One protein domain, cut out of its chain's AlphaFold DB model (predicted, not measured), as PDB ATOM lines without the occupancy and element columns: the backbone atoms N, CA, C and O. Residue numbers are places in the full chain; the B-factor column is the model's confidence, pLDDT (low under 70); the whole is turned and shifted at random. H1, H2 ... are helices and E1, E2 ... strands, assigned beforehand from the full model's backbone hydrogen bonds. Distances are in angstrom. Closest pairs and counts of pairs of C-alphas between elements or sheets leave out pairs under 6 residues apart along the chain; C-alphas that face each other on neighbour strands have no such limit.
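What this domain is: This is residues 138 to 301 of the 302 residues of the protein "EcoRII-C domain-containing protein" of Staphylococcus sp. MB371 (UniProt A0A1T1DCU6). A strongly twisted sheet of four strands, E1 to E4, makes the core, with H5 running along one face and H2 along the other. Beyond the E1 edge, H1 sits between the sheet and a hairpin of two helices, H6 and H7; H3 and H4 lie toward the opposite end of the longest axis. The printed part has 164 residues, with seven named helices and four named strands in the order E1 H1 E2 H2 E3 H3 E4 H4 H5 H6 H7. The sheet, in the order E1 E2 E3 E4, is mixed, and so is the class, helices and strands. The whole is compact, with a radius of gyration of the C-alphas of 16.6 A, and spans 46 by 32 by 28 A.

How they stand to each other: Begin at E2, residues 174 to 179; E1, residues 158 to 160, is its antiparallel neighbour, with N 174 and O 160 2.8 A apart. E3, residues 201 to 205, is parallel to E2, with N 204 and O 177 at 2.8 A. E4, residues 223 to 227, is parallel to E3, with N 203 and O 224 at 2.8 A. H5, residues 245 to 258, is on the sheet at a height of 9.1 A, over E2 and E3; the closest C-alphas of H5 and E4 are those of Leu 245 and Thr 227, 5.9 A apart. On the opposite face, H2, residues 187 to 196, is over E3 at a height of 9.3 A, and its closest C-alpha pair with E3 is Lys 193 and Ile 201, 6.6 A. E2, H2, E3 form a strand-helix-strand unit, two parallel neighbour strands with a helix between, and E3, H3, E4 form another; both crossovers are right-handed. H3, residues 212 to 220, only grazes the sheet with residues 215 to 219. H4, residues 229 to 235, is only just not on the sheet, with 4 pairs of C-alphas within 10 A. H1, residues 163 to 168, only grazes the sheet with residues 163 to 166. H6, residues 266 to 283, touches H1 with residues 268 to 272 alone; the closest C-alphas are those of Ala 164 and Lys 272, 5.6 A. H6 and H7, residues 288 to 299, touch as a helical hairpin at a shallow tilt of 14 degrees, closest at the C-alphas of Lys 280 and Tyr 291, 5.1 A. Every O i to N i+4 pair is within hydrogen-bond range in H2 to H7; in H1 it is 1 of 2.

Where its parts are: Find C-alpha 158, where E1 begins, at (198.266, 103.140, 115.898). E2 runs 16.4 A, H5 20.2 A and H6 26.2 A from first to last C-alpha. H7 runs 16.7 A to C-alpha 299 at (186.153, 119.972, 113.458).

The domain as a whole: The C-alphas of Met 234 and Ser 266 are the two farthest apart, 48.4 A. The printed part has no cut, and no link between elements is long; residues 138 to 157 hold no named element. Mean pLDDT of the printed part is 93.1, and residue 144 is under 70.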
ATOM      1  N   SER A 138     198.712 108.288 116.113       93.38
ATOM      2  CA  SER A 138     199.942 107.599 115.707       93.38
ATOM      3  C   SER A 138     201.028 107.795 116.758       93.38
ATOM      4  O   SER A 138     201.327 108.918 117.178       93.38
ATOM      5  N   GLN A 139     201.652 106.695 117.188       89.06
ATOM      6  CA  GLN A 139     202.739 106.754 118.167       89.06
ATOM      7  C   GLN A 139     203.941 107.548 117.635       89.06
ATOM      8  O   GLN A 139     204.679 108.149 118.416       89.06
ATOM      9  N   GLY A 140     204.144 107.567 116.312       81.00
ATOM     10  CA  GLY A 140     205.277 108.235 115.671       81.00
ATOM     11  C   GLY A 140     205.165 109.762 115.591       81.00
ATOM     12  O   GLY A 140     206.192 110.424 115.423       81.00
ATOM     13  N   SER A 141     203.955 110.322 115.696       82.19
ATOM     14  CA  SER A 141     203.691 111.768 115.596       82.19
ATOM     15  C   SER A 141     203.346 112.421 116.938       82.19
ATOM     16  O   SER A 141     203.573 113.621 117.112       82.19
ATOM     17  N   LEU A 142     202.848 111.653 117.910       84.94
ATOM     18  CA  LEU A 142     202.626 112.126 119.277       84.94
ATOM     19  C   LEU A 142     203.933 112.254 120.075       84.94
ATOM     20  O   LEU A 142     204.934 111.594 119.791       84.94
ATOM     21  N   ALA A 143     203.941 113.120 121.098       75.69
ATOM     22  CA  ALA A 143     205.115 113.270 121.962       75.69
ATOM     23  C   ALA A 143     205.510 111.948 122.630       75.69
ATOM     24  O   ALA A 143     204.669 111.140 123.036       75.69
ATOM     25  N   SER A 144     206.822 111.793 122.821       69.62
ATOM     26  CA  SER A 144     207.403 110.699 123.591       69.62
ATOM     27  C   SER A 144     206.732 110.595 124.960       69.62
ATOM     28  O   SER A 144     206.708 111.577 125.701       69.62
ATOM     29  N   GLY A 145     206.223 109.409 125.286       77.00
ATOM     30  CA  GLY A 145     205.606 109.110 126.577       77.00
ATOM     31  C   GLY A 145     204.079 109.050 126.558       77.00
ATOM     32  O   GLY A 145     203.529 108.338 127.382       77.00
ATOM     33  N   ILE A 146     203.371 109.656 125.591       83.69
ATOM     34  CA  ILE A 146     201.890 109.671 125.617       83.69
ATOM     35  C   ILE A 146     201.301 108.255 125.601       83.69
ATOM     36  O   ILE A 146     200.397 107.953 126.377       83.69
ATOM     37  N   PHE A 147     201.819 107.362 124.759       87.62
ATOM     38  CA  PHE A 147     201.387 105.961 124.753       87.62
ATOM     39  C   PHE A 147     201.743 105.267 126.077       87.62
ATOM     40  O   PHE A 147     200.890 104.607 126.672       87.62
ATOM     41  N   GLU A 148     202.957 105.486 126.587       84.19
ATOM     42  CA  GLU A 148     203.442 104.893 127.839       84.19
ATOM     43  C   GLU A 148     202.591 105.347 129.045       84.19
ATOM     44  O   GLU A 148     202.190 104.516 129.860       84.19
ATOM     45  N   ASP A 149     202.172 106.617 129.084       85.75
ATOM     46  CA  ASP A 149     201.249 107.209 130.069       85.75
ATOM     47  C   ASP A 149     199.832 106.609 130.015       85.75
ATOM     48  O   ASP A 149     199.003 106.811 130.911       85.75
ATOM     49  N   HIS A 150     199.514 105.899 128.932       82.06
ATOM     50  CA  HIS A 150     198.276 105.138 128.754       82.06
ATOM     51  C   HIS A 150     198.515 103.629 128.870       82.06
ATOM     52  O   HIS A 150     197.637 102.830 128.539       82.06
ATOM     53  N   ASN A 151     199.681 103.243 129.395       85.12
ATOM     54  CA  ASN A 151     200.145 101.873 129.532       85.12
ATOM     55  C   ASN A 151     200.245 101.135 128.185       85.12
ATOM     56  O   ASN A 151     200.219  99.909 128.187       85.12
ATOM     57  N   LEU A 152     200.376 101.844 127.060       87.69
ATOM     58  CA  LEU A 152     200.596 101.298 125.718       87.69
ATOM     59  C   LEU A 152     202.094 101.295 125.394       87.69
ATOM     60  O   LEU A 152     202.808 102.269 125.625       87.69
ATOM     61  N   GLY A 153     202.575 100.172 124.889       85.31
ATOM     62  CA  GLY A 153     203.975  99.896 124.621       85.31
ATOM     63  C   GLY A 153     204.353 100.214 123.184       85.31
ATOM     64  O   GLY A 153     203.542 100.654 122.373       85.31
ATOM     65  N   LYS A 154     205.621  99.968 122.858       83.88
ATOM     66  CA  LYS A 154     206.210 100.288 121.544       83.88
ATOM     67  C   LYS A 154     205.803  99.341 120.416       83.88
ATOM     68  O   LYS A 154     206.246  99.525 119.294       83.88
ATOM     69  N   SER A 155     205.055  98.284 120.716       87.62
ATOM     70  CA  SER A 155     204.534  97.367 119.700       87.62
ATOM     71  C   SER A 155     203.154  97.779 119.182       87.62
ATOM     72  O   SER A 155     202.673  97.146 118.246       87.62
ATOM     73  N   VAL A 156     202.525  98.811 119.758       93.69
ATOM     74  CA  VAL A 156     201.281  99.406 119.248       93.69
ATOM     75  C   VAL A 156     201.629 100.653 118.450       93.69
ATOM     76  O   VAL A 156     202.008 101.662 119.034       93.69
ATOM     77  N   ASP A 157     201.446 100.602 117.136       95.69
ATOM     78  CA  ASP A 157     201.821 101.709 116.254       95.69
ATOM     79  C   ASP A 157     200.704 102.753 116.158       95.69
ATOM     80  O   ASP A 157     200.964 103.958 116.179       95.69
ATOM     81  N   LEU A 158     199.446 102.292 116.087       97.19
ATOM     82  CA  LEU A 158     198.266 103.140 115.898       97.19
ATOM     83  C   LEU A 158     197.143 102.773 116.874       97.19
ATOM     84  O   LEU A 158     196.932 101.600 117.208       97.19
ATOM     85  N   VAL A 159     196.367 103.783 117.270       96.94
ATOM     86  CA  VAL A 159     195.176 103.633 118.116       96.94
ATOM     87  C   VAL A 159     193.990 104.330 117.459       96.94
ATOM     88  O   VAL A 159     194.044 105.529 117.203       96.94
ATOM     89  N   SER A 160     192.903 103.596 117.211       96.62
ATOM     90  CA  SER A 160     191.679 104.106 116.572       96.62
ATOM     91  C   SER A 160     190.471 103.963 117.505       96.62
ATOM     92  O   SER A 160     190.203 102.848 117.946       96.62
ATOM     93  N   PRO A 161     189.692 105.020 117.794       94.88
ATOM     94  CA  PRO A 161     189.815 106.383 117.274       94.88
ATOM     95  C   PRO A 161     190.965 107.204 117.883       94.88
ATOM     96  O   PRO A 161     191.295 108.266 117.353       94.88
ATOM     97  N   GLY A 162     191.536 106.765 119.006       94.62
ATOM     98  CA  GLY A 162     192.629 107.460 119.674       94.62
ATOM     99  C   GLY A 162     192.903 106.977 121.098       94.62
ATOM    100  O   GLY A 162     192.204 106.135 121.669       94.62
ATOM    101  N   VAL A 163     193.974 107.518 121.664       93.19
ATOM    102  CA  VAL A 163     194.531 107.169 122.972       93.19
ATOM    103  C   VAL A 163     193.661 107.715 124.112       93.19
ATOM    104  O   VAL A 163     193.503 107.056 125.144       93.19
ATOM    105  N   ALA A 164     193.022 108.874 123.917       92.94
ATOM    106  CA  ALA A 164     192.070 109.432 124.880       92.94
ATOM    107  C   ALA A 164     190.865 108.496 125.085       92.94
ATOM    108  O   ALA A 164     190.457 108.221 126.215       92.94
ATOM    109  N   GLU A 165     190.336 107.943 123.996       93.62
ATOM    110  CA  GLU A 165     189.231 106.987 124.007       93.62
ATOM    111  C   GLU A 165     189.625 105.653 124.643       93.62
ATOM    112  O   GLU A 165     188.810 105.024 125.324       93.62
ATOM    113  N   TYR A 166     190.893 105.249 124.502       92.62
ATOM    114  CA  TYR A 166     191.406 104.019 125.107       92.62
ATOM    115  C   TYR A 166     191.307 104.054 126.638       92.62
ATOM    116  O   TYR A 166     190.980 103.044 127.267       92.62
ATOM    117  N   LYS A 167     191.516 105.231 127.245       89.88
ATOM    118  CA  LYS A 167     191.327 105.450 128.689       89.88
ATOM    119  C   LYS A 167     189.864 105.383 129.125       89.88
ATOM    120  O   LYS A 167     189.600 104.967 130.247       89.88
ATOM    121  N   ILE A 168     188.934 105.788 128.260       91.81
ATOM    122  CA  ILE A 168     187.498 105.794 128.561       91.81
ATOM    123  C   ILE A 168     186.928 104.378 128.446       91.81
ATOM    124  O   ILE A 168     186.343 103.860 129.394       91.81
ATOM    125  N   GLN A 169     187.082 103.745 127.279       91.44
ATOM    126  CA  GLN A 169     186.485 102.442 126.997       91.44
ATOM    127  C   GLN A 169     187.318 101.641 125.990       91.44
ATOM    128  O   GLN A 169     187.035 101.623 124.793       91.44
ATOM    129  N   LYS A 170     188.273 100.860 126.510       91.38
ATOM    130  CA  LYS A 170     189.165  99.981 125.730       91.38
ATOM    131  C   LYS A 170     188.452  99.099 124.698       91.38
ATOM    132  O   LYS A 170     188.966  98.909 123.610       91.38
ATOM    133  N   ARG A 171     187.258  98.576 125.015       90.81
ATOM    134  CA  ARG A 171     186.483  97.690 124.115       90.81
ATOM    135  C   ARG A 171     185.971  98.382 122.850       90.81
ATOM    136  O   ARG A 171     185.557  97.702 121.915       90.81
ATOM    137  N   GLN A 172     185.927  99.711 122.847       93.56
ATOM    138  CA  GLN A 172     185.483 100.511 121.704       93.56
ATOM    139  C   GLN A 172     186.655 101.197 121.000       93.56
ATOM    140  O   GLN A 172     186.459 102.131 120.228       93.56
ATOM    141  N   VAL A 173     187.868 100.713 121.258       94.44
ATOM    142  CA  VAL A 173     189.101 101.172 120.634       94.44
ATOM    143  C   VAL A 173     189.807  99.983 120.009       94.44
ATOM    144  O   VAL A 173     189.852  98.896 120.581       94.44
ATOM    145  N   THR A 174     190.379 100.216 118.841       95.81
ATOM    146  CA  THR A 174     191.188  99.260 118.104       95.81
ATOM    147  C   THR A 174     192.659  99.626 118.254       95.81
ATOM    148  O   THR A 174     193.060 100.750 117.945       95.81
ATOM    149  N   LEU A 175     193.464  98.669 118.723       97.00
ATOM    150  CA  LEU A 175     194.924  98.762 118.721       97.00
ATOM    151  C   LEU A 175     195.471  98.062 117.479       97.00
ATOM    152  O   LEU A 175     195.055  96.941 117.173       97.00
ATOM    153  N   ILE A 176     196.411  98.706 116.793       98.19
ATOM    154  CA  ILE A 176     196.991  98.198 115.549       98.19
ATOM    155  C   ILE A 176     198.508  98.117 115.705       98.19
ATOM    156  O   ILE A 176     199.159  99.086 116.094       98.19
ATOM    157  N   SER A 177     199.058  96.951 115.380       97.88
ATOM    158  CA  SER A 177     200.493  96.683 115.287       97.88
ATOM    159  C   SER A 177     200.837  96.292 113.854       97.88
ATOM    160  O   SER A 177     200.111  95.518 113.234       97.88
ATOM    161  N   CYS A 178     201.943  96.792 113.323       97.81
ATOM    162  CA  CYS A 178     202.380  96.598 111.952       97.81
ATOM    163  C   CYS A 178     203.712  95.847 111.934       97.81
ATOM    164  O   CYS A 178     204.731  96.291 112.460       97.81
ATOM    165  N   LYS A 179     203.753  94.693 111.269       96.75
ATOM    166  CA  LYS A 179     204.996  93.946 111.048       96.75
ATOM    167  C   LYS A 179     205.023  93.420 109.627       96.75
ATOM    168  O   LYS A 179     204.215  92.586 109.267       96.75
ATOM    169  N   THR A 180     206.002  93.837 108.824       95.88
ATOM    170  CA  THR A 180     206.131  93.354 107.433       95.88
ATOM    171  C   THR A 180     206.249  91.832 107.335       95.88
ATOM    172  O   THR A 180     205.610  91.218 106.492       95.88
ATOM    173  N   SER A 181     207.067  91.235 108.202       95.19
ATOM    174  CA  SER A 181     207.193  89.788 108.409       95.19
ATOM    175  C   SER A 181     207.189  89.497 109.905       95.19
ATOM    176  O   SER A 181     207.766  90.264 110.683       95.19
ATOM    177  N   LEU A 182     206.571  88.395 110.320       95.25
ATOM    178  CA  LEU A 182     206.383  88.075 111.732       95.25
ATOM    179  C   LEU A 182     207.606  87.369 112.320       95.25
ATOM    180  O   LEU A 182     208.155  87.833 113.319       95.25
ATOM    181  N   ARG A 183     208.062  86.279 111.687       91.75
ATOM    182  CA  ARG A 183     209.067  85.354 112.255       91.75
ATOM    183  C   ARG A 183     208.698  84.940 113.688       91.75
ATOM    184  O   ARG A 183     207.603  84.440 113.885       91.75
ATOM    185  N   GLU A 184     209.567  85.131 114.674       93.75
ATOM    186  CA  GLU A 184     209.290  84.968 116.107       93.75
ATOM    187  C   GLU A 184     208.711  86.231 116.768       93.75
ATOM    188  O   GLU A 184     208.114  86.148 117.834       93.75
ATOM    189  N   ARG A 185     208.825  87.398 116.120       93.38
ATOM    190  CA  ARG A 185     208.521  88.724 116.697       93.38
ATOM    191  C   ARG A 185     207.032  89.003 116.902       93.38
ATOM    192  O   ARG A 185     206.672  90.054 117.417       93.38
ATOM    193  N   TRP A 186     206.146  88.100 116.490       95.94
ATOM    194  CA  TRP A 186     204.721  88.186 116.830       95.94
ATOM    195  C   TRP A 186     204.473  88.001 118.333       95.94
ATOM    196  O   TRP A 186     203.455  88.473 118.835       95.94
ATOM    197  N   SER A 187     205.394  87.354 119.058       95.75
ATOM    198  CA  SER A 187     205.293  87.173 120.511       95.75
ATOM    199  C   SER A 187     205.271  88.505 121.270       95.75
ATOM    200  O   SER A 187     204.517  88.634 122.230       95.75
ATOM    201  N   GLU A 188     205.998  89.516 120.781       94.94
ATOM    202  CA  GLU A 188     206.018  90.885 121.328       94.94
ATOM    203  C   GLU A 188     204.612  91.511 121.377       94.94
ATOM    204  O   GLU A 188     204.297  92.300 122.264       94.94
ATOM    205  N   VAL A 189     203.742  91.156 120.423       95.44
ATOM    206  CA  VAL A 189     202.365  91.676 120.338       95.44
ATOM    207  C   VAL A 189     201.463  90.996 121.369       95.44
ATOM    208  O   VAL A 189     200.583  91.630 121.947       95.44
ATOM    209  N   ILE A 190     201.692  89.711 121.643       94.62
ATOM    210  CA  ILE A 190     200.955  88.966 122.673       94.62
ATOM    211  C   ILE A 190     201.342  89.445 124.071       94.62
ATOM    212  O   ILE A 190     200.467  89.631 124.920       94.62
ATOM    213  N   GLU A 191     202.640  89.648 124.306       93.12
ATOM    214  CA  GLU A 191     203.137  90.233 125.551       93.12
ATOM    215  C   GLU A 191     202.454  91.580 125.802       93.12
ATOM    216  O   GLU A 191     201.881  91.802 126.867       93.12
ATOM    217  N   GLU A 192     202.394  92.425 124.774       90.12
ATOM    218  CA  GLU A 192     201.753  93.731 124.847       90.12
ATOM    219  C   GLU A 192     200.243  93.661 125.104       90.12
ATOM    220  O   GLU A 192     199.728  94.366 125.977       90.12
ATOM    221  N   LYS A 193     199.515  92.782 124.406       92.44
ATOM    222  CA  LYS A 193     198.081  92.562 124.657       92.44
ATOM    223  C   LYS A 193     197.837  92.153 126.107       92.44
ATOM    224  O   LYS A 193     196.919  92.659 126.754       92.44
ATOM    225  N   THR A 194     198.670  91.251 126.624       89.00
ATOM    226  CA  THR A 194     198.582  90.751 128.002       89.00
ATOM    227  C   THR A 194     198.860  91.868 129.006       89.00
ATOM    228  O   THR A 194     198.103  92.050 129.957       89.00
ATOM    229  N   ARG A 195     199.906  92.662 128.758       88.56
ATOM    230  CA  ARG A 195     200.348  93.771 129.610       88.56
ATOM    231  C   ARG A 195     199.340  94.924 129.666       88.56
ATOM    232  O   ARG A 195     199.142  95.530 130.718       88.56
ATOM    233  N   THR A 196     198.697  95.234 128.542       85.88
ATOM    234  CA  THR A 196     197.725  96.337 128.414       85.88
ATOM    235  C   THR A 196     196.314  95.954 128.858       85.88
ATOM    236  O   THR A 196     195.508  96.826 129.216       85.88
ATOM    237  N   GLY A 197     195.987  94.658 128.816       83.56
ATOM    238  CA  GLY A 197     194.622  94.162 128.979       83.56
ATOM    239  C   GLY A 197     193.690  94.620 127.852       83.56
ATOM    240  O   GLY A 197     192.493  94.793 128.087       83.56
ATOM    241  N   ALA A 198     194.229  94.889 126.657       87.12
ATOM    242  CA  ALA A 198     193.423  95.188 125.478       87.12
ATOM    243  C   ALA A 198     192.504  94.003 125.141       87.12
ATOM    244  O   ALA A 198     192.883  92.845 125.336       87.12
ATOM    245  N   SER A 199     191.294  94.275 124.640       87.44
ATOM    246  CA  SER A 199     190.381  93.205 124.211       87.44
ATOM    247  C   SER A 199     190.974  92.408 123.057       87.44
ATOM    248  O   SER A 199     190.936  91.180 123.070       87.44
ATOM    249  N   GLU A 200     191.571  93.116 122.105       93.00
ATOM    250  CA  GLU A 200     192.213  92.563 120.923       93.00
ATOM    251  C   GLU A 200     193.290  93.518 120.399       93.00
ATOM    252  O   GLU A 200     193.282  94.713 120.712       93.00
ATOM    253  N   ILE A 201     194.219  92.977 119.610       96.69
ATOM    254  CA  ILE A 201     195.171  93.753 118.811       96.69
ATOM    255  C   ILE A 201     195.119  93.230 117.379       96.69
ATOM    256  O   ILE A 201     195.252  92.025 117.154       96.69
ATOM    257  N   PHE A 202     194.972  94.130 116.413       98.38
ATOM    258  CA  PHE A 202     195.070  93.795 114.997       98.38
ATOM    259  C   PHE A 202     196.536  93.865 114.574       98.38
ATOM    260  O   PHE A 202     197.191  94.896 114.721       98.38
ATOM    261  N   LEU A 203     197.067  92.751 114.076       98.56
ATOM    262  CA  LEU A 203     198.450  92.614 113.631       98.56
ATOM    263  C   LEU A 203     198.500  92.654 112.104       98.56
ATOM    264  O   LEU A 203     198.368  91.625 111.441       98.56
ATOM    265  N   VAL A 204     198.702  93.845 111.554       98.75
ATOM    266  CA  VAL A 204     198.837  94.074 110.117       98.75
ATOM    267  C   VAL A 204     200.184  93.541 109.634       98.75
ATOM    268  O   VAL A 204     201.236  93.878 110.182       98.75
ATOM    269  N   THR A 205     200.168  92.692 108.609       98.56
ATOM    270  CA  THR A 205     201.353  91.997 108.105       98.56
ATOM    271  C   THR A 205     201.278  91.684 106.617       98.56
ATOM    272  O   THR A 205     200.201  91.589 106.039       98.56
ATOM    273  N   LEU A 206     202.448  91.516 105.994       98.12
ATOM    274  CA  LEU A 206     202.600  90.996 104.630       98.12
ATOM    275  C   LEU A 206     203.232  89.593 104.634       98.12
ATOM    276  O   LEU A 206     203.676  89.109 103.598       98.12
ATOM    277  N   ASP A 207     203.317  88.941 105.796       97.56
ATOM    278  CA  ASP A 207     203.885  87.601 105.916       97.56
ATOM    279  C   ASP A 207     202.974  86.564 105.240       97.56
ATOM    280  O   ASP A 207     201.783  86.462 105.537       97.56
ATOM    281  N   GLU A 208     203.537  85.778 104.333       97.38
ATOM    282  CA  GLU A 208     202.851  84.714 103.586       97.38
ATOM    283  C   GLU A 208     203.028  83.335 104.245       97.38
ATOM    284  O   GLU A 208     202.489  82.338 103.770       97.38
ATOM    285  N   LYS A 209     203.825  83.242 105.321       95.88
ATOM    286  CA  LYS A 209     204.300  81.971 105.890       95.88
ATOM    287  C   LYS A 209     204.042  81.850 107.392       95.88
ATOM    288  O   LYS A 209     204.866  81.300 108.129       95.88
ATOM    289  N   ILE A 210     202.889  82.316 107.866       96.12
ATOM    290  CA  ILE A 210     202.482  82.125 109.263       96.12
ATOM    291  C   ILE A 210     202.109  80.655 109.485       96.12
ATOM    292  O   ILE A 210     201.203  80.114 108.854       96.12
ATOM    293  N   SER A 211     202.804  79.989 110.411       94.56
ATOM    294  CA  SER A 211     202.529  78.583 110.724       94.56
ATOM    295  C   SER A 211     201.157  78.398 111.392       94.56
ATOM    296  O   SER A 211     200.702  79.266 112.137       94.56
ATOM    297  N   LYS A 212     200.530  77.222 111.227       93.75
ATOM    298  CA  LYS A 212     199.259  76.884 111.907       93.75
ATOM    299  C   LYS A 212     199.352  76.997 113.436       93.75
ATOM    300  O   LYS A 212     198.409  77.446 114.081       93.75
ATOM    301  N   ASN A 213     200.496  76.632 114.020       94.56
ATOM    302  CA  ASN A 213     200.723  76.740 115.465       94.56
ATOM    303  C   ASN A 213     200.799  78.202 115.918       94.56
ATOM    304  O   ASN A 213     200.196  78.571 116.927       94.56
ATOM    305  N   THR A 214     201.501  79.044 115.155       96.31
ATOM    306  CA  THR A 214     201.538  80.492 115.390       96.31
ATOM    307  C   THR A 214     200.138  81.084 115.278       96.31
ATOM    308  O   THR A 214     199.711  81.781 116.191       96.31
ATOM    309  N   MET A 215     199.386  80.730 114.232       95.62
ATOM    310  CA  MET A 215     198.009  81.186 114.022       95.62
ATOM    311  C   MET A 215     197.103  80.855 115.215       95.62
ATOM    312  O   MET A 215     196.443  81.735 115.762       95.62
ATOM    313  N   LYS A 216     197.144  79.604 115.694       95.25
ATOM    314  CA  LYS A 216     196.399  79.170 116.886       95.25
ATOM    315  C   LYS A 216     196.813  79.942 118.143       95.25
ATOM    316  O   LYS A 216     195.979  80.255 118.985       95.25
ATOM    317  N   THR A 217     198.099  80.252 118.278       96.44
ATOM    318  CA  THR A 217     198.602  81.017 119.426       96.44
ATOM    319  C   THR A 217     198.105  82.461 119.389       96.44
ATOM    320  O   THR A 217     197.657  82.968 120.414       96.44
ATOM    321  N   LEU A 218     198.122  83.101 118.218       96.69
ATOM    322  CA  LEU A 218     197.566  84.442 118.019       96.69
ATOM    323  C   LEU A 218     196.065  84.462 118.342       96.69
ATOM    324  O   LEU A 218     195.625  85.286 119.146       96.69
ATOM    325  N   GLN A 219     195.318  83.470 117.847       94.94
ATOM    326  CA  GLN A 219     193.897  83.284 118.151       94.94
ATOM    327  C   GLN A 219     193.611  83.194 119.647       94.94
ATOM    328  O   GLN A 219     192.785  83.944 120.164       94.94
ATOM    329  N   ASN A 220     194.318  82.313 120.351       95.38
ATOM    330  CA  ASN A 220     194.131  82.111 121.788       95.38
ATOM    331  C   ASN A 220     194.425  83.373 122.614       95.38
ATOM    332  O   ASN A 220     194.000  83.461 123.762       95.38
ATOM    333  N   ASN A 221     195.153  84.337 122.044       95.94
ATOM    334  CA  ASN A 221     195.526  85.581 122.702       95.94
ATOM    335  C   ASN A 221     194.757  86.806 122.181       95.94
ATOM    336  O   ASN A 221     195.064  87.914 122.615       95.94
ATOM    337  N   ASN A 222     193.737  86.640 121.329       95.44
ATOM    338  CA  ASN A 222     193.003  87.741 120.680       95.44
ATOM    339  C   ASN A 222     193.922  88.702 119.906       95.44
ATOM    340  O   ASN A 222     193.720  89.915 119.908       95.44
ATOM    341  N   VAL A 223     194.956  88.161 119.264       97.12
ATOM    342  CA  VAL A 223     195.733  88.897 118.268       97.12
ATOM    343  C   VAL A 223     195.239  88.453 116.899       97.12
ATOM    344  O   VAL A 223     195.313  87.270 116.571       97.12
ATOM    345  N   ILE A 224     194.701  89.391 116.125       98.06
ATOM    346  CA  ILE A 224     194.008  89.127 114.864       98.06
ATOM    347  C   ILE A 224     194.940  89.520 113.717       98.06
ATOM    348  O   ILE A 224     195.209  90.710 113.545       98.06
ATOM    349  N   PRO A 225     195.483  88.565 112.943       98.38
ATOM    350  CA  PRO A 225     196.315  88.900 111.795       98.38
ATOM    351  C   PRO A 225     195.484  89.590 110.717       98.38
ATOM    352  O   PRO A 225     194.413  89.106 110.359       98.38
ATOM    353  N   VAL A 226     196.010  90.682 110.171       98.81
ATOM    354  CA  VAL A 226     195.416  91.420 109.055       98.81
ATOM    355  C   VAL A 226     196.409  91.442 107.902       98.81
ATOM    356  O   VAL A 226     197.580  91.752 108.105       98.81
ATOM    357  N   THR A 227     195.974  91.120 106.691       98.69
ATOM    358  CA  THR A 227     196.844  91.069 105.508       98.69
ATOM    359  C   THR A 227     196.137  91.600 104.261       98.69
ATOM    360  O   THR A 227     195.022  92.110 104.337       98.69
ATOM    361  N   THR A 228     196.778  91.539 103.098       98.75
ATOM    362  CA  THR A 228     196.118  91.891 101.835       98.75
ATOM    363  C   THR A 228     195.109  90.822 101.432       98.75
ATOM    364  O   THR A 228     195.304  89.634 101.698       98.75
ATOM    365  N   ASN A 229     194.065  91.220 100.705       98.25
ATOM    366  CA  ASN A 229     193.088  90.292 100.139       98.25
ATOM    367  C   ASN A 229     193.759  89.170  99.319       98.25
ATOM    368  O   ASN A 229     193.461  87.994  99.497       98.25
ATOM    369  N   SER A 230     194.752  89.518  98.492       98.00
ATOM    370  CA  SER A 230     195.523  88.544  97.708       98.00
ATOM    371  C   SER A 230     196.272  87.524  98.570       98.00
ATOM    372  O   SER A 230     196.289  86.340  98.240       98.00
ATOM    373  N   ASN A 231     196.867  87.952  99.686       98.25
ATOM    374  CA  ASN A 231     197.600  87.065 100.586       98.25
ATOM    375  C   ASN A 231     196.638  86.178 101.397       98.25
ATOM    376  O   ASN A 231     196.904  84.988 101.564       98.25
ATOM    377  N   LYS A 232     195.488  86.713 101.840       98.25
ATOM    378  CA  LYS A 232     194.435  85.911 102.486       98.25
ATOM    379  C   LYS A 232     193.954  84.803 101.550       98.25
ATOM    380  O   LYS A 232     194.015  83.639 101.932       98.25
ATOM    381  N   GLU A 233     193.581  85.134 100.317       97.56
ATOM    382  CA  GLU A 233     193.094  84.149  99.341       97.56
ATOM    383  C   GLU A 233     194.144  83.098  98.958       97.56
ATOM    384  O   GLU A 233     193.813  81.924  98.801       97.56
ATOM    385  N   MET A 234     195.411  83.498  98.816       97.81
ATOM    386  CA  MET A 234     196.475  82.588  98.388       97.81
ATOM    387  C   MET A 234     196.976  81.681  99.518       97.81
ATOM    388  O   MET A 234     197.199  80.494  99.293       97.81
ATOM    389  N   ASN A 235     197.165  82.232 100.720       97.75
ATOM    390  CA  ASN A 235     197.917  81.564 101.786       97.75
ATOM    391  C   ASN A 235     197.070  81.228 103.024       97.75
ATOM    392  O   ASN A 235     197.444  80.340 103.794       97.75
ATOM    393  N   TYR A 236     195.929  81.896 103.227       97.00
ATOM    394  CA  TYR A 236     195.158  81.821 104.477       97.00
ATOM    395  C   TYR A 236     193.649  81.638 104.287       97.00
ATOM    396  O   TYR A 236     192.887  81.886 105.217       97.00
ATOM    397  N   LYS A 237     193.207  81.168 103.119       95.12
ATOM    398  CA  LYS A 237     191.787  81.063 102.757       95.12
ATOM    399  C   LYS A 237     190.943  80.294 103.778       95.12
ATOM    400  O   LYS A 237     189.835  80.703 104.104       95.12
ATOM    401  N   ASP A 238     191.503  79.221 104.332       93.19
ATOM    402  CA  ASP A 238     190.833  78.368 105.322       93.19
ATOM    403  C   ASP A 238     191.057  78.825 106.777       93.19
ATOM    404  O   ASP A 238     190.761  78.089 107.719       93.19
ATOM    405  N   GLN A 239     191.652  80.004 106.993       93.62
ATOM    406  CA  GLN A 239     191.923  80.566 108.316       93.62
ATOM    407  C   GLN A 239     190.963  81.736 108.585       93.62
ATOM    408  O   GLN A 239     191.317  82.882 108.321       93.62
ATOM    409  N   PRO A 240     189.768  81.491 109.158       89.94
ATOM    410  CA  PRO A 240     188.747  82.529 109.335       89.94
ATOM    411  C   PRO A 240     189.165  83.657 110.286       89.94
ATOM    412  O   PRO A 240     188.549  84.713 110.284       89.94
ATOM    413  N   ILE A 241     190.199  83.443 111.106       93.56
ATOM    414  CA  ILE A 241     190.750  84.489 111.972       93.56
ATOM    415  C   ILE A 241     191.589  85.522 111.214       93.56
ATOM    416  O   ILE A 241     191.790  86.627 111.710       93.56
ATOM    417  N   VAL A 242     192.128  85.170 110.046       97.75
ATOM    418  CA  VAL A 242     192.924  86.110 109.260       97.75
ATOM    419  C   VAL A 242     191.969  87.059 108.566       97.75
ATOM    420  O   VAL A 242     191.120  86.624 107.788       97.75
ATOM    421  N   LEU A 243     192.126  88.348 108.830       98.50
ATOM    422  CA  LEU A 243     191.344  89.389 108.188       98.50
ATOM    423  C   LEU A 243     192.113  90.043 107.040       98.50
ATOM    424  O   LEU A 243     193.343  89.976 106.960       98.50
ATOM    425  N   THR A 244     191.385  90.687 106.140       98.75
ATOM    426  CA  THR A 244     191.949  91.585 105.142       98.75
ATOM    427  C   THR A 244     192.005  93.017 105.666       98.75
ATOM    428  O   THR A 244     191.348  93.377 106.646       98.75
ATOM    429  N   LEU A 245     192.788  93.867 105.003       98.75
ATOM    430  CA  LEU A 245     192.800  95.301 105.282       98.75
ATOM    431  C   LEU A 245     191.420  95.946 105.079       98.75
ATOM    432  O   LEU A 245     191.085  96.883 105.795       98.75
ATOM    433  N   GLU A 246     190.617  95.443 104.142       98.56
ATOM    434  CA  GLU A 246     189.230  95.874 103.937       98.56
ATOM    435  C   GLU A 246     188.375  95.590 105.180       98.56
ATOM    436  O   GLU A 246     187.722  96.498 105.689       98.56
ATOM    437  N   GLU A 247     188.445  94.363 105.709       98.38
ATOM    438  CA  GLU A 247     187.734  93.960 106.931       98.38
ATOM    439  C   GLU A 247     188.208  94.779 108.146       98.38
ATOM    440  O   GLU A 247     187.392  95.223 108.951       98.38
ATOM    441  N   LEU A 248     189.512  95.083 108.250       98.50
ATOM    442  CA  LEU A 248     190.019  96.001 109.277       98.50
ATOM    443  C   LEU A 248     189.369  97.386 109.166       98.50
ATOM    444  O   LEU A 248     188.934  97.933 110.177       98.50
ATOM    445  N   LEU A 249     189.299  97.978 107.969       98.44
ATOM    446  CA  LEU A 249     188.681  99.297 107.793       98.44
ATOM    447  C   LEU A 249     187.182  99.292 108.133       98.44
ATOM    448  O   LEU A 249     186.668 100.303 108.620       98.44
ATOM    449  N   GLU A 250     186.486  98.177 107.918       97.38
ATOM    450  CA  GLU A 250     185.095  98.004 108.336       97.38
ATOM    451  C   GLU A 250     184.961  97.964 109.869       97.38
ATOM    452  O   GLU A 250     184.151  98.704 110.434       97.38
ATOM    453  N   GLU A 251     185.838  97.234 110.564       96.19
ATOM    454  CA  GLU A 251     185.913  97.261 112.033       96.19
ATOM    455  C   GLU A 251     186.205  98.671 112.565       96.19
ATOM    456  O   GLU A 251     185.527  99.168 113.473       96.19
ATOM    457  N   LEU A 252     187.166  99.378 111.958       97.19
ATOM    458  CA  LEU A 252     187.485 100.755 112.339       97.19
ATOM    459  C   LEU A 252     186.292 101.689 112.145       97.19
ATOM    460  O   LEU A 252     186.088 102.575 112.979       97.19
ATOM    461  N   LYS A 253     185.495 101.494 111.090       96.06
ATOM    462  CA  LYS A 253     184.273 102.265 110.850       96.06
ATOM    463  C   LYS A 253     183.288 102.100 111.999       96.06
ATOM    464  O   LYS A 253     182.885 103.102 112.581       96.06
ATOM    465  N   HIS A 254     182.964 100.864 112.373       94.06
ATOM    466  CA  HIS A 254     182.023 100.591 113.462       94.06
ATOM    467  C   HIS A 254     182.470 101.207 114.790       94.06
ATOM    468  O   HIS A 254     181.658 101.789 115.515       94.06
ATOM    469  N   LYS A 255     183.770 101.124 115.101       94.56
ATOM    470  CA  LYS A 255     184.333 101.732 116.310       94.56
ATOM    471  C   LYS A 255     184.324 103.253 116.236       94.56
ATOM    472  O   LYS A 255     183.960 103.882 117.218       94.56
ATOM    473  N   ASN A 256     184.669 103.854 115.099       94.19
ATOM    474  CA  ASN A 256     184.630 105.310 114.933       94.19
ATOM    475  C   ASN A 256     183.201 105.859 115.039       94.19
ATOM    476  O   ASN A 256     182.999 106.850 115.732       94.19
ATOM    477  N   ASP A 257     182.219 105.192 114.430       92.75
ATOM    478  CA  ASP A 257     180.805 105.594 114.469       92.75
ATOM    479  C   ASP A 257     180.214 105.501 115.889       92.75
ATOM    480  O   ASP A 257     179.248 106.191 116.214       92.75
ATOM    481  N   TYR A 258     180.803 104.679 116.766       92.50
ATOM    482  CA  TYR A 258     180.428 104.652 118.175       92.50
ATOM    483  C   TYR A 258     180.786 105.961 118.888       92.50
ATOM    484  O   TYR A 258     180.077 106.331 119.818       92.50
ATOM    485  N   TRP A 259     181.867 106.655 118.538       91.69
ATOM    486  CA  TRP A 259     182.329 107.804 119.319       91.69
ATOM    487  C   TRP A 259     181.668 109.112 118.883       91.69
ATOM    488  O   TRP A 259     181.704 109.509 117.724       91.69
ATOM    489  N   SER A 260     181.100 109.810 119.862       86.06
ATOM    490  CA  SER A 260     180.408 111.090 119.715       86.06
ATOM    491  C   SER A 260     180.734 111.987 120.914       86.06
ATOM    492  O   SER A 260     181.139 111.487 121.967       86.06
ATOM    493  N   LYS A 261     180.598 113.315 120.770       81.50
ATOM    494  CA  LYS A 261     181.035 114.292 121.793       81.50
ATOM    495  C   LYS A 261     180.442 114.042 123.186       81.50
ATOM    496  O   LYS A 261     181.128 114.250 124.178       81.50
ATOM    497  N   ASP A 262     179.209 113.553 123.268       84.19
ATOM    498  CA  ASP A 262     178.505 113.230 124.516       84.19
ATOM    499  C   ASP A 262     179.158 112.097 125.326       84.19
ATOM    500  O   ASP A 262     178.930 111.987 126.529       84.19
ATOM    501  N   LYS A 263     180.016 111.282 124.698       86.88
ATOM    502  CA  LYS A 263     180.764 110.214 125.378       86.88
ATOM    503  C   LYS A 263     182.014 110.711 126.093       86.88
ATOM    504  O   LYS A 263     182.642 109.943 126.825       86.88
ATOM    505  N   TYR A 264     182.386 111.972 125.888       88.00
ATOM    506  CA  TYR A 264     183.563 112.568 126.498       88.00
ATOM    507  C   TYR A 264     183.161 113.410 127.705       88.00
ATOM    508  O   TYR A 264     182.284 114.267 127.641       88.00
ATOM    509  N   GLN A 265     183.879 113.220 128.809       87.19
ATOM    510  CA  GLN A 265     183.920 114.228 129.866       87.19
ATOM    511  C   GLN A 265     184.783 115.413 129.410       87.19
ATOM    512  O   GLN A 265     185.695 115.231 128.599       87.19
ATOM    513  N   SER A 266     184.565 116.606 129.975       83.31
ATOM    514  CA  SER A 266     185.276 117.842 129.595       83.31
ATOM    515  C   SER A 266     186.800 117.673 129.530       83.31
ATOM    516  O   SER A 266     187.442 118.127 128.585       83.31
ATOM    517  N   ASN A 267     187.384 116.963 130.501       85.62
ATOM    518  CA  ASN A 267     188.830 116.730 130.561       85.62
ATOM    519  C   ASN A 267     189.320 115.793 129.446       85.62
ATOM    520  O   ASN A 267     190.381 116.024 128.872       85.62
ATOM    521  N   SER A 268     188.552 114.752 129.121       86.94
ATOM    522  CA  SER A 268     188.895 113.801 128.058       86.94
ATOM    523  C   SER A 268     188.720 114.407 126.666       86.94
ATOM    524  O   SER A 268     189.515 114.114 125.779       86.94
ATOM    525  N   LEU A 269     187.722 115.280 126.481       88.75
ATOM    526  CA  LEU A 269     187.536 116.025 125.234       88.75
ATOM    527  C   LEU A 269     188.685 117.012 125.000       88.75
ATOM    528  O   LEU A 269     189.199 117.118 123.886       88.75
ATOM    529  N   LYS A 270     189.137 117.686 126.067       90.88
ATOM    530  CA  LYS A 270     190.327 118.538 126.015       90.88
ATOM    531  C   LYS A 270     191.570 117.731 125.641       90.88
ATOM    532  O   LYS A 270     192.247 118.098 124.694       90.88
ATOM    533  N   ALA A 271     191.815 116.601 126.311       91.25
ATOM    534  CA  ALA A 271     192.950 115.734 125.988       91.25
ATOM    535  C   ALA A 271     192.925 115.265 124.523       91.25
ATOM    536  O   ALA A 271     193.942 115.331 123.841       91.25
ATOM    537  N   LYS A 272     191.754 114.859 124.010       92.62
ATOM    538  CA  LYS A 272     191.580 114.501 122.595       92.62
ATOM    539  C   LYS A 272     191.950 115.658 121.665       92.62
ATOM    540  O   LYS A 272     192.679 115.453 120.699       92.62
ATOM    541  N   SER A 273     191.469 116.860 121.970       92.81
ATOM    542  CA  SER A 273     191.750 118.066 121.183       92.81
ATOM    543  C   SER A 273     193.242 118.408 121.189       92.81
ATOM    544  O   SER A 273     193.811 118.666 120.133       92.81
ATOM    545  N   ASP A 274     193.893 118.322 122.352       93.31
ATOM    546  CA  ASP A 274     195.332 118.563 122.504       93.31
ATOM    547  C   ASP A 274     196.162 117.547 121.686       93.31
ATOM    548  O   ASP A 274     197.127 117.925 121.019       93.31
ATOM    549  N   TYR A 275     195.769 116.266 121.674       94.31
ATOM    550  CA  TYR A 275     196.442 115.222 120.885       94.31
ATOM    551  C   TYR A 275     196.256 115.403 119.375       94.31
ATOM    552  O   TYR A 275     197.196 115.177 118.609       94.31
ATOM    553  N   ILE A 276     195.073 115.835 118.931       94.44
ATOM    554  CA  ILE A 276     194.836 116.185 117.525       94.44
ATOM    555  C   ILE A 276     195.719 117.372 117.129       94.44
ATOM    556  O   ILE A 276     196.403 117.309 116.108       94.44
ATOM    557  N   GLU A 277     195.752 118.429 117.946       94.56
ATOM    558  CA  GLU A 277     196.532 119.635 117.662       94.56
ATOM    559  C   GLU A 277     198.030 119.335 117.565       94.56
ATOM    560  O   GLU A 277     198.703 119.795 116.643       94.56
ATOM    561  N   GLN A 278     198.549 118.506 118.471       94.25
ATOM    562  CA  GLN A 278     199.949 118.104 118.453       94.25
ATOM    563  C   GLN A 278     200.336 117.388 117.152       94.25
ATOM    564  O   GLN A 278     201.359 117.719 116.545       94.25
ATOM    565  N   GLN A 279     199.526 116.422 116.713       94.06
ATOM    566  CA  GLN A 279     199.786 115.685 115.475       94.06
ATOM    567  C   GLN A 279     199.633 116.604 114.256       94.06
ATOM    568  O   GLN A 279     200.475 116.593 113.356       94.06
ATOM    569  N   LYS A 280     198.623 117.478 114.258       94.81
ATOM    570  CA  LYS A 280     198.425 118.491 113.218       94.81
ATOM    571  C   LYS A 280     199.656 119.393 113.065       94.81
ATOM    572  O   LYS A 280     200.189 119.525 111.962       94.81
ATOM    573  N   GLU A 281     200.160 119.966 114.158       94.19
ATOM    574  CA  GLU A 281     201.333 120.848 114.129       94.19
ATOM    575  C   GLU A 281     202.621 120.106 113.735       94.19
ATOM    576  O   GLU A 281     203.445 120.664 113.005       94.19
ATOM    577  N   TYR A 282     202.777 118.832 114.118       93.38
ATOM    578  CA  TYR A 282     203.899 117.995 113.672       93.38
ATOM    579  C   TYR A 282     203.965 117.870 112.135       93.38
ATOM    580  O   TYR A 282     205.053 117.910 111.549       93.38
ATOM    581  N   HIS A 283     202.805 117.781 111.476       95.19
ATOM    582  CA  HIS A 283     202.680 117.572 110.029       95.19
ATOM    583  C   HIS A 283     202.574 118.862 109.194       95.19
ATOM    584  O   HIS A 283     202.863 118.845 107.994       95.19
ATOM    585  N   LYS A 284     202.230 119.999 109.809       94.50
ATOM    586  CA  LYS A 284     201.895 121.284 109.160       94.50
ATOM    587  C   LYS A 284     202.825 121.754 108.042       94.50
ATOM    588  O   LYS A 284     202.363 122.242 107.018       94.50
ATOM    589  N   SER A 285     204.137 121.627 108.228       92.50
ATOM    590  CA  SER A 285     205.129 122.145 107.270       92.50
ATOM    591  C   SER A 285     205.564 121.140 106.199       92.50
ATOM    592  O   SER A 285     206.305 121.512 105.293       92.50
ATOM    593  N   LYS A 286     205.149 119.870 106.305       92.69
ATOM    594  CA  LYS A 286     205.721 118.769 105.510       92.69
ATOM    595  C   LYS A 286     204.676 117.920 104.801       92.69
ATOM    596  O   LYS A 286     204.921 117.452 103.693       92.69
ATOM    597  N   HIS A 287     203.518 117.722 105.428       97.12
ATOM    598  CA  HIS A 287     202.546 116.712 105.019       97.12
ATOM    599  C   HIS A 287     201.154 117.329 104.907       97.12
ATOM    600  O   HIS A 287     200.303 117.116 105.766       97.12
ATOM    601  N   LYS A 288     200.909 118.096 103.834       97.50
ATOM    602  CA  LYS A 288     199.640 118.820 103.627       97.50
ATOM    603  C   LYS A 288     198.409 117.922 103.787       97.50
ATOM    604  O   LYS A 288     197.511 118.251 104.544       97.50
ATOM    605  N   PHE A 289     198.397 116.766 103.127       98.12
ATOM    606  CA  PHE A 289     197.297 115.798 103.234       98.12
ATOM    607  C   PHE A 289     197.004 115.375 104.686       98.12
ATOM    608  O   PHE A 289     195.841 115.278 105.072       98.12
ATOM    609  N   VAL A 290     198.049 115.145 105.488       97.88
ATOM    610  CA  VAL A 290     197.922 114.702 106.885       97.88
ATOM    611  C   VAL A 290     197.469 115.856 107.779       97.88
ATOM    612  O   VAL A 290     196.596 115.673 108.622       97.88
ATOM    613  N   TYR A 291     198.005 117.059 107.554       97.44
ATOM    614  CA  TYR A 291     197.542 118.280 108.214       97.44
ATOM    615  C   TYR A 291     196.045 118.510 107.959       97.44
ATOM    616  O   TYR A 291     195.271 118.608 108.910       97.44
ATOM    617  N   ASP A 292     195.630 118.504 106.688       97.25
ATOM    618  CA  ASP A 292     194.234 118.702 106.283       97.25
ATOM    619  C   ASP A 292     193.333 117.584 106.865       97.25
ATOM    620  O   ASP A 292     192.163 117.806 107.172       97.25
ATOM    621  N   TYR A 293     193.857 116.360 107.027       97.44
ATOM    622  CA  TYR A 293     193.158 115.270 107.715       97.44
ATOM    623  C   TYR A 293     192.909 115.593 109.194       97.44
ATOM    624  O   TYR A 293     191.756 115.529 109.623       97.44
ATOM    625  N   TYR A 294     193.935 115.976 109.959       96.62
ATOM    626  CA  TYR A 294     193.755 116.306 111.377       96.62
ATOM    627  C   TYR A 294     192.893 117.556 111.579       96.62
ATOM    628  O   TYR A 294     192.160 117.616 112.560       96.62
ATOM    629  N   GLU A 295     192.910 118.507 110.643       96.12
ATOM    630  CA  GLU A 295     191.996 119.656 110.639       96.12
ATOM    631  C   GLU A 295     190.527 119.204 110.565       96.12
ATOM    632  O   GLU A 295     189.734 119.542 111.443       96.12
ATOM    633  N   ARG A 296     190.182 118.317 109.620       95.31
ATOM    634  CA  ARG A 296     188.828 117.727 109.527       95.31
ATOM    635  C   ARG A 296     188.444 116.893 110.747       95.31
ATOM    636  O   ARG A 296     187.266 116.792 111.086       95.31
ATOM    637  N   ILE A 297     189.407 116.220 111.380       94.38
ATOM    638  CA  ILE A 297     189.145 115.481 112.620       94.38
ATOM    639  C   ILE A 297     188.878 116.458 113.768       94.38
ATOM    640  O   ILE A 297     187.923 116.242 114.508       94.38
ATOM    641  N   ALA A 298     189.648 117.544 113.889       92.50
ATOM    642  CA  ALA A 298     189.451 118.567 114.915       92.50
ATOM    643  C   ALA A 298     188.041 119.171 114.858       92.50
ATOM    644  O   ALA A 298     187.391 119.281 115.894       92.50
ATOM    645  N   GLU A 299     187.521 119.461 113.662       90.44
ATOM    646  CA  GLU A 299     186.153 119.972 113.458       90.44
ATOM    647  C   GLU A 299     185.059 119.072 114.060       90.44
ATOM    648  O   GLU A 299     184.003 119.559 114.453       90.44
ATOM    649  N   LYS A 300     185.295 117.757 114.182       84.50
ATOM    650  CA  LYS A 300     184.338 116.838 114.825       84.50
ATOM    651  C   LYS A 300     184.297 116.982 116.345       84.50
ATOM    652  O   LYS A 300     183.321 116.549 116.961       84.50
ATOM    653  N   TYR A 301     185.341 117.542 116.950       80.25
ATOM    654  CA  TYR A 301     185.533 117.605 118.401       80.25
ATOM    655  C   TYR A 301     185.533 119.037 118.965       80.25
ATOM    656  O   TYR A 301     185.281 119.183 120.159       80.25
TER     657      TYR A 301